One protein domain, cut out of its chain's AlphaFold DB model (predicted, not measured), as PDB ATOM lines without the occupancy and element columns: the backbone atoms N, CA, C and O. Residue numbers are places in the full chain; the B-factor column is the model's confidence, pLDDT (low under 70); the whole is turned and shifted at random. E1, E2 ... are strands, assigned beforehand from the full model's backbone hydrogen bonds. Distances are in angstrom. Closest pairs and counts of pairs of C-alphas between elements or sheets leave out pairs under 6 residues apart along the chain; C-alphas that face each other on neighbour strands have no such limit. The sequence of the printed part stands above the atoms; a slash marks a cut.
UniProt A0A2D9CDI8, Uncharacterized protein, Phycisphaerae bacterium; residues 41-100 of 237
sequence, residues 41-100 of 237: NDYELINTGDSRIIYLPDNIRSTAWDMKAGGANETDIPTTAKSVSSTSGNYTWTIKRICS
ATOM      1  N   ASN A  41      57.458 -27.977 -54.720       78.06
ATOM      2  CA  ASN A  41      57.747 -27.875 -53.290       78.06
ATOM      3  C   ASN A  41      58.554 -26.634 -52.925       78.06
ATOM      4  O   ASN A  41      58.465 -26.200 -51.775       78.06
ATOM      5  N   ASP A  42      59.328 -26.097 -53.868       81.81
ATOM      6  CA  ASP A  42      60.255 -25.005 -53.608       81.81
ATOM      7  C   ASP A  42      60.587 -24.210 -54.879       81.81
ATOM      8  O   ASP A  42      61.490 -24.569 -55.635       81.81
ATOM      9  N   TYR A  43      59.846 -23.127 -55.126       87.62
ATOM     10  CA  TYR A  43      60.149 -22.230 -56.242       87.62
ATOM     11  C   TYR A  43      59.768 -20.774 -55.953       87.62
ATOM     12  O   TYR A  43      58.656 -20.488 -55.503       87.62
ATOM     13  N   GLU A  44      60.668 -19.834 -56.238       90.56
ATOM     14  CA  GLU A  44      60.386 -18.400 -56.147       90.56
ATOM     15  C   GLU A  44      59.549 -17.983 -57.361       90.56
ATOM     16  O   GLU A  44      60.027 -17.969 -58.493       90.56
ATOM     17  N   LEU A  45      58.275 -17.651 -57.141       90.00
ATOM     18  CA  LEU A  45      57.376 -17.310 -58.242       90.00
ATOM     19  C   LEU A  45      57.516 -15.857 -58.686       90.00
ATOM     20  O   LEU A  45      57.172 -15.543 -59.824       90.00
ATOM     21  N   ILE A  46      58.027 -14.974 -57.831       91.25
ATOM     22  CA  ILE A  46      58.391 -13.613 -58.232       91.25
ATOM     23  C   ILE A  46      59.768 -13.607 -58.900       91.25
ATOM     24  O   ILE A  46      60.688 -14.286 -58.461       91.25
ATOM     25  N   ASN A  47      59.942 -12.799 -59.942       89.50
ATOM     26  CA  ASN A  47      61.257 -12.605 -60.532       89.50
ATOM     27  C   ASN A  47      61.992 -11.487 -59.779       89.50
ATOM     28  O   ASN A  47      61.565 -10.331 -59.797       89.50
ATOM     29  N   THR A  48      63.103 -11.824 -59.123       86.69
ATOM     30  CA  THR A  48      64.015 -10.856 -58.491       86.69
ATOM     31  C   THR A  48      65.438 -10.919 -59.062       86.69
ATOM     32  O   THR A  48      66.360 -10.341 -58.471       86.69
ATOM     33  N   GLY A  49      65.639 -11.608 -60.192       81.94
ATOM     34  CA  GLY A  49      66.955 -11.908 -60.771       81.94
ATOM     35  C   GLY A  49      67.899 -12.577 -59.769       81.94
ATOM     36  O   GLY A  49      69.035 -12.139 -59.598       81.94
ATOM     37  N   ASP A  50      67.378 -13.520 -58.979       84.94
ATOM     38  CA  ASP A  50      68.048 -14.211 -57.863       84.94
ATOM     39  C   ASP A  50      68.542 -13.327 -56.704       84.94
ATOM     40  O   ASP A  50      69.094 -13.817 -55.714       84.94
ATOM     41  N   SER A  51      68.328 -12.012 -56.765       89.81
ATOM     42  CA  SER A  51      68.767 -11.097 -55.708       89.81
ATOM     43  C   SER A  51      67.904 -11.165 -54.450       89.81
ATOM     44  O   SER A  51      68.358 -10.762 -53.377       89.81
ATOM     45  N   ARG A  52      66.643 -11.606 -54.589       93.56
ATOM     46  CA  ARG A  52      65.601 -11.594 -53.548       93.56
ATOM     47  C   ARG A  52      65.405 -10.216 -52.921       93.56
ATOM     48  O   ARG A  52      64.988 -10.092 -51.770       93.56
ATOM     49  N   ILE A  53      65.729  -9.159 -53.661       93.38
ATOM     50  CA  ILE A  53      65.527  -7.772 -53.250       93.38
ATOM     51  C   ILE A  53      64.264  -7.257 -53.927       93.38
ATOM     52  O   ILE A  53      64.148  -7.339 -55.145       93.38
ATOM     53  N   ILE A  54      63.356  -6.666 -53.150       93.50
ATOM     54  CA  ILE A  54      62.123  -6.034 -53.638       93.50
ATOM     55  C   ILE A  54      62.169  -4.546 -53.286       93.50
ATOM     56  O   ILE A  54      62.350  -4.186 -52.120       93.50
ATOM     57  N   TYR A  55      62.009  -3.674 -54.282       92.38
ATOM     58  CA  TYR A  55      61.926  -2.227 -54.071       92.38
ATOM     59  C   TYR A  55      60.471  -1.802 -53.898       92.38
ATOM     60  O   TYR A  55      59.663  -1.958 -54.809       92.38
ATOM     61  N   LEU A  56      60.148  -1.219 -52.744       93.38
ATOM     62  CA  LEU A  56      58.804  -0.733 -52.437       93.38
ATOM     63  C   LEU A  56      58.854   0.711 -51.928       93.38
ATOM     64  O   LEU A  56      59.800   1.082 -51.227       93.38
ATOM     65  N   PRO A  57      57.828   1.533 -52.199       92.06
ATOM     66  CA  PRO A  57      57.686   2.812 -51.523       92.06
ATOM     67  C   PRO A  57      57.504   2.624 -50.013       92.06
ATOM     68  O   PRO A  57      57.054   1.573 -49.537       92.06
ATOM     69  N   ASP A  58      57.829   3.659 -49.247       90.00
ATOM     70  CA  ASP A  58      57.526   3.684 -47.819       90.00
ATOM     71  C   ASP A  58      56.026   3.592 -47.548       90.00
ATOM     72  O   ASP A  58      55.208   4.184 -48.248       90.00
ATOM     73  N   ASN A  59      55.679   2.885 -46.473       89.62
ATOM     74  CA  ASN A  59      54.314   2.749 -45.970       89.62
ATOM     75  C   ASN A  59      53.316   2.082 -46.937       89.62
ATOM     76  O   ASN A  59      52.108   2.179 -46.732       89.62
ATOM     77  N   ILE A  60      53.803   1.364 -47.952       90.38
ATOM     78  CA  ILE A  60      52.973   0.615 -48.901       90.38
ATOM     79  C   ILE A  60      53.017  -0.884 -48.591       90.38
ATOM     80  O   ILE A  60      54.085  -1.451 -48.349       90.38
ATOM     81  N   ARG A  61      51.852  -1.536 -48.582       93.06
ATOM     82  CA  ARG A  61      51.759  -3.004 -48.550       93.06
ATOM     83  C   ARG A  61      51.946  -3.551 -49.961       93.06
ATOM     84  O   ARG A  61      51.508  -2.917 -50.912       93.06
ATOM     85  N   SER A  62      52.578  -4.707 -50.081       92.69
ATOM     86  CA  SER A  62      52.674  -5.464 -51.333       92.69
ATOM     87  C   SER A  62      52.692  -6.952 -50.990       92.69
ATOM     88  O   SER A  62      52.565  -7.318 -49.819       92.69
ATOM     89  N   THR A  63      52.807  -7.804 -51.996       93.00
ATOM     90  CA  THR A  63      52.725  -9.255 -51.857       93.00
ATOM     91  C   THR A  63      53.862  -9.898 -52.636       93.00
ATOM     92  O   THR A  63      54.316  -9.369 -53.650       93.00
ATOM     93  N   ALA A  64      54.352 -11.024 -52.136       93.25
ATOM     94  CA  ALA A  64      55.309 -11.876 -52.825       93.25
ATOM     95  C   ALA A  64      54.757 -13.296 -52.892       93.25
ATOM     96  O   ALA A  64      53.966 -13.696 -52.040       93.25
ATOM     97  N   TRP A  65      55.175 -14.046 -53.903       92.62
ATOM     98  CA  TRP A  65      54.633 -15.367 -54.190       92.62
ATOM     99  C   TRP A  65      55.745 -16.405 -54.247       92.62
ATOM    100  O   TRP A  65      56.801 -16.172 -54.840       92.62
ATOM    101  N   ASP A  66      55.476 -17.561 -53.655       92.50
ATOM    102  CA  ASP A  66      56.340 -18.736 -53.689       92.50
ATOM    103  C   ASP A  66      55.524 -20.019 -53.857       92.50
ATOM    104  O   ASP A  66      54.347 -20.087 -53.495       92.50
ATOM    105  N   MET A  67      56.138 -21.042 -54.436       89.69
ATOM    106  CA  MET A  67      55.533 -22.357 -54.570       89.69
ATOM    107  C   MET A  67      55.701 -23.143 -53.269       89.69
ATOM    108  O   MET A  67      56.796 -23.223 -52.713       89.69
ATOM    109  N   LYS A  68      54.616 -23.763 -52.798       88.19
ATOM    110  CA  LYS A  68      54.644 -24.719 -51.686       88.19
ATOM    111  C   LYS A  68      53.585 -25.790 -51.900       88.19
ATOM    112  O   LYS A  68      52.396 -25.480 -51.994       88.19
ATOM    113  N   ALA A  69      54.017 -27.049 -51.921       85.12
ATOM    114  CA  ALA A  69      53.161 -28.227 -52.083       85.12
ATOM    115  C   ALA A  69      52.202 -28.148 -53.297       85.12
ATOM    116  O   ALA A  69      51.037 -28.529 -53.210       85.12
ATOM    117  N   GLY A  70      52.693 -27.631 -54.425       82.12
ATOM    118  CA  GLY A  70      51.978 -27.496 -55.697       82.12
ATOM    119  C   GLY A  70      51.056 -26.279 -55.791       82.12
ATOM    120  O   GLY A  70      50.372 -26.118 -56.800       82.12
ATOM    121  N   GLY A  71      51.008 -25.433 -54.759       84.81
ATOM    122  CA  GLY A  71      50.245 -24.187 -54.759       84.81
ATOM    123  C   GLY A  71      51.140 -22.954 -54.851       84.81
ATOM    124  O   GLY A  71      52.190 -22.898 -54.208       84.81
ATOM    125  N   ALA A  72      50.682 -21.936 -55.583       89.06
ATOM    126  CA  ALA A  72      51.210 -20.581 -55.469       89.06
ATOM    127  C   ALA A  72      50.698 -19.966 -54.159       89.06
ATOM    128  O   ALA A  72      49.492 -19.783 -53.982       89.06
ATOM    129  N   ASN A  73      51.604 -19.697 -53.226       90.75
ATOM    130  CA  ASN A  73      51.292 -19.169 -51.905       90.75
ATOM    131  C   ASN A  73      51.688 -17.697 -51.832       90.75
ATOM    132  O   ASN A  73      52.798 -17.317 -52.199       90.75
ATOM    133  N   GLU A  74      50.761 -16.878 -51.347       92.06
ATOM    134  CA  GLU A  74      50.951 -15.444 -51.160       92.06
ATOM    135  C   GLU A  74      51.551 -15.160 -49.782       92.06
ATOM    136  O   GLU A  74      51.086 -15.665 -48.759       92.06
ATOM    137  N   THR A  75      52.548 -14.287 -49.749       94.94
ATOM    138  CA  THR A  75      53.142 -13.743 -48.535       94.94
ATOM    139  C   THR A  75      52.912 -12.232 -48.495       94.94
ATOM    140  O   THR A  75      53.386 -11.500 -49.366       94.94
ATOM    141  N   ASP A  76      52.203 -11.748 -47.470       94.75
ATOM    142  CA  ASP A  76      51.994 -10.311 -47.245       94.75
ATOM    143  C   ASP A  76      53.308  -9.627 -46.853       94.75
ATOM    144  O   ASP A  76      54.052 -10.115 -45.999       94.75
ATOM    145  N   ILE A  77      53.574  -8.461 -47.443       95.44
ATOM    146  CA  ILE A  77      54.687  -7.586 -47.079       95.44
ATOM    147  C   ILE A  77      54.120  -6.361 -46.340       95.44
ATOM    148  O   ILE A  77      53.636  -5.416 -46.981       95.44
ATOM    149  N   PRO A  78      54.220  -6.315 -44.995       94.62
ATOM    150  CA  PRO A  78      53.734  -5.198 -44.193       94.62
ATOM    151  C   PRO A  78      54.433  -3.882 -44.526       94.62
ATOM    152  O   PRO A  78      55.602  -3.862 -44.913       94.62
ATOM    153  N   THR A  79      53.754  -2.764 -44.264       93.00
ATOM    154  CA  THR A  79      54.175  -1.388 -44.602       93.00
ATOM    155  C   THR A  79      55.573  -0.983 -44.120       93.00
ATOM    156  O   THR A  79      56.199  -0.124 -44.738       93.00
ATOM    157  N   THR A  80      56.073  -1.596 -43.045       92.31
ATOM    158  CA  THR A  80      57.365  -1.284 -42.408       92.31
ATOM    159  C   THR A  80      58.384  -2.423 -42.487       92.31
ATOM    160  O   THR A  80      59.509  -2.273 -42.003       92.31
ATOM    161  N   ALA A  81      58.019  -3.559 -43.087       93.19
ATOM    162  CA  ALA A  81      58.901  -4.714 -43.178       93.19
ATOM    163  C   ALA A  81      60.156  -4.389 -44.004       93.19
ATOM    164  O   ALA A  81      60.077  -3.735 -45.049       93.19
ATOM    165  N   LYS A  82      61.306  -4.862 -43.510       93.50
ATOM    166  CA  LYS A  82      62.623  -4.796 -44.175       93.50
ATOM    167  C   LYS A  82      63.089  -6.157 -44.685       93.50
ATOM    168  O   LYS A  82      63.960  -6.226 -45.545       93.50
ATOM    169  N   SER A  83      62.502  -7.227 -44.167       95.50
ATOM    170  CA  SER A  83      62.654  -8.582 -44.671       95.50
ATOM    171  C   SER A  83      61.391  -9.373 -44.369       95.50
ATOM    172  O   SER A  83      60.741  -9.126 -43.351       95.50
ATOM    173  N   VAL A  84      61.042 -10.303 -45.253       96.38
ATOM    174  CA  VAL A  84      59.897 -11.205 -45.085       96.38
ATOM    175  C   VAL A  84      60.303 -12.586 -45.586       96.38
ATOM    176  O   VAL A  84      60.910 -12.705 -46.649       96.38
ATOM    177  N   SER A  85      60.006 -13.621 -44.806       95.00
ATOM    178  CA  SER A  85      60.216 -15.006 -45.219       95.00
ATOM    179  C   SER A  85      58.983 -15.525 -45.947       95.00
ATOM    180  O   SER A  85      57.859 -15.243 -45.541       95.00
ATOM    181  N   SER A  86      59.228 -16.270 -47.019       93.38
ATOM    182  CA  SER A  86      58.225 -16.973 -47.820       93.38
ATOM    183  C   SER A  86      57.373 -17.942 -47.005       93.38
ATOM    184  O   SER A  86      57.761 -18.383 -45.918       93.38
ATOM    185  N   THR A  87      56.221 -18.322 -47.557       90.62
ATOM    186  CA  THR A  87      55.300 -19.256 -46.901       90.62
ATOM    187  C   THR A  87      55.857 -20.683 -46.874       90.62
ATOM    188  O   THR A  87      55.592 -21.436 -45.925       90.62
ATOM    189  N   SER A  88      56.647 -21.080 -47.876       89.62
ATOM    190  CA  SER A  88      57.449 -22.315 -47.870       89.62
ATOM    191  C   SER A  88      58.529 -22.308 -46.787       89.62
ATOM    192  O   SER A  88      58.768 -23.345 -46.170       89.62
ATOM    193  N   GLY A  89      59.112 -21.141 -46.502       89.62
ATOM    194  CA  GLY A  89      60.257 -20.969 -45.606       89.62
ATOM    195  C   GLY A  89      61.614 -21.073 -46.309       89.62
ATOM    196  O   GLY A  89      62.640 -20.897 -45.655       89.62
ATOM    197  N   ASN A  90      61.634 -21.307 -47.624       90.00
ATOM    198  CA  ASN A  90      62.861 -21.516 -48.399       90.00
ATOM    199  C   ASN A  90      63.480 -20.202 -48.902       90.00
ATOM    200  O   ASN A  90      64.699 -20.078 -49.028       90.00
ATOM    201  N   TYR A  91      62.648 -19.180 -49.112       92.00
ATOM    202  CA  TYR A  91      63.071 -17.848 -49.541       92.00
ATOM    203  C   TYR A  91      62.887 -16.809 -48.439       92.00
ATOM    204  O   TYR A  91      61.939 -16.857 -47.651       92.00
ATOM    205  N   THR A  92      63.792 -15.833 -48.397       95.19
ATOM    206  CA  THR A  92      63.649 -14.616 -47.590       95.19
ATOM    207  C   THR A  92      63.943 -13.414 -48.469       95.19
ATOM    208  O   THR A  92      65.059 -13.262 -48.968       95.19
ATOM    209  N   TRP A  93      62.941 -12.559 -48.642       95.56
ATOM    210  CA  TRP A  93      63.040 -11.350 -49.445       95.56
ATOM    211  C   TRP A  93      63.493 -10.176 -48.594       95.56
ATOM    212  O   TRP A  93      62.970  -9.938 -47.504       95.56
ATOM    213  N   THR A  94      64.453  -9.415 -49.106       96.44
ATOM    214  CA  THR A  94      64.901  -8.151 -48.523       96.44
ATOM    215  C   THR A  94      64.113  -7.006 -49.141       96.44
ATOM    216  O   THR A  94      64.143  -6.793 -50.351       96.44
ATOM    217  N   ILE A  95      63.437  -6.224 -48.307       95.44
ATOM    218  CA  ILE A  95      62.575  -5.129 -48.748       95.44
ATOM    219  C   ILE A  95      63.347  -3.813 -48.665       95.44
ATOM    220  O   ILE A  95      63.629  -3.295 -47.580       95.44
ATOM    221  N   LYS A  96      63.682  -3.250 -49.827       93.31
ATOM    222  CA  LYS A  96      64.294  -1.925 -49.945       93.31
ATOM    223  C   LYS A  96      63.203  -0.870 -50.051       93.31
ATOM    224  O   LYS A  96      62.604  -0.661 -51.103       93.31
ATOM    225  N   ARG A  97      62.965  -0.215 -48.920       92.06
ATOM    226  CA  ARG A  97      61.984   0.854 -48.757       92.06
ATOM    227  C   ARG A  97      62.555   2.198 -49.217       92.06
ATOM    228  O   ARG A  97      63.665   2.559 -48.824       92.06
ATOM    229  N   ILE A  98      61.824   2.905 -50.077       89.75
ATOM    230  CA  ILE A  98      62.239   4.199 -50.636       89.75
ATOM    231  C   ILE A  98      61.419   5.319 -49.981       89.75
ATOM    232  O   ILE A  98      60.270   5.565 -50.349       89.75
ATOM    233  N   CYS A  99      62.041   6.007 -49.016       77.38
ATOM    234  CA  CYS A  99      61.380   6.942 -48.094       77.38
ATOM    235  C   CYS A  99      61.054   8.328 -48.657       77.38
ATOM    236  O   CYS A  99      60.346   9.107 -48.025       77.38
ATOM    237  N   SER A 100      61.591   8.677 -49.823       63.91
ATOM    238  CA  SER A 100      61.491  10.035 -50.360       63.91
ATOM    239  C   SER A 100      61.487  10.016 -51.880       63.91
ATOM    240  O   SER A 100      62.369  10.590 -52.528       63.91
TER     241      SER A 100
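AT A GLANCE: This is residues 41 to 100 of the 237 residues of an uncharacterized protein of Phycisphaerae bacterium (UniProt A0A2D9CDI8). Two small sheets stand partly face to face in an elongated body: the hairpin of E2 and E3 on one side, and E1, E5 and E4 on the other, with the strands running mostly lengthwise. A first stretch, residues 41 to 52, has no named element and is tied to E2 by a short pairing before it leads into E1. The printed part has 60 residues with no named helix and five named strands, E1 to E5 along the chain; the larger sheet is mixed, in the order E1, E5, E4, and the smaller is antiparallel. The class is all strand, though under half of the residues, 29 of 60, are in named strands. The whole is compact, with a radius of gyration of the C-alphas of 11.3 A, and spans 39 by 20 by 14 A.

IN THESE COORDINATES: Begin at C-alpha 41, at (57.747, -27.875, -53.290), and pass residues 41 to 52 to reach E1, residues 53 to 57, whose C-alpha 53 is at (65.527, -7.772, -53.250); E1 is 13.3 A long. Next find E2, residues 62 to 68, 19.4 A long, and then E3, residues 71 to 77, 18.8 A long. E4 is short, residues 83 to 85. E5, residues 92 to 98, is 19.1 A long and ends with C-alpha 98 at (62.239, 4.199, -50.636).

HOW THE PARTS SIT: Look first at E5, the inner strand of its sheet, with E1 and E4 as edge strands. E1 and E5 are parallel, with 34 degrees between their directions; N 54 and O 94 are 2.9 A apart, within hydrogen-bond range. E4 and E5 form a hairpin, antiparallel at 153 degrees, where N 93 and O 84 are 2.8 A apart, within hydrogen-bond range. The pairing is staggered: E5 pairs with E4 over residues 92 to 94 and with E1 over residues 94 to 98. In the other sheet, the hairpin of E2 and E3 is antiparallel at 149 degrees; N 73 and O 66 are 2.8 A apart, and N 68 and O 71 are 2.9 A apart, both within hydrogen-bond range. Residues 43 to 44 pair antiparallel with residues 66 to 67 of E2. Between the sheets, the closest C-alphas of E3 and E4 are those of Ile 77 and Val 84, 6.6 A apart. E2 and E5 are only just apart, at 8.5 A, and so are E3 and E5, at 8.4 A.

THE WHOLE: The two C-alphas farthest apart are those of Ala 69 and Ser 100, 39.2 A. The printed part has no cut. The links E1 to E2, E2 to E3 and E3 to E4 are tight, the link E4 to E5 is short, and no link is long. The mean pLDDT of the printed part is 90.4, and residue 100 alone is under 70.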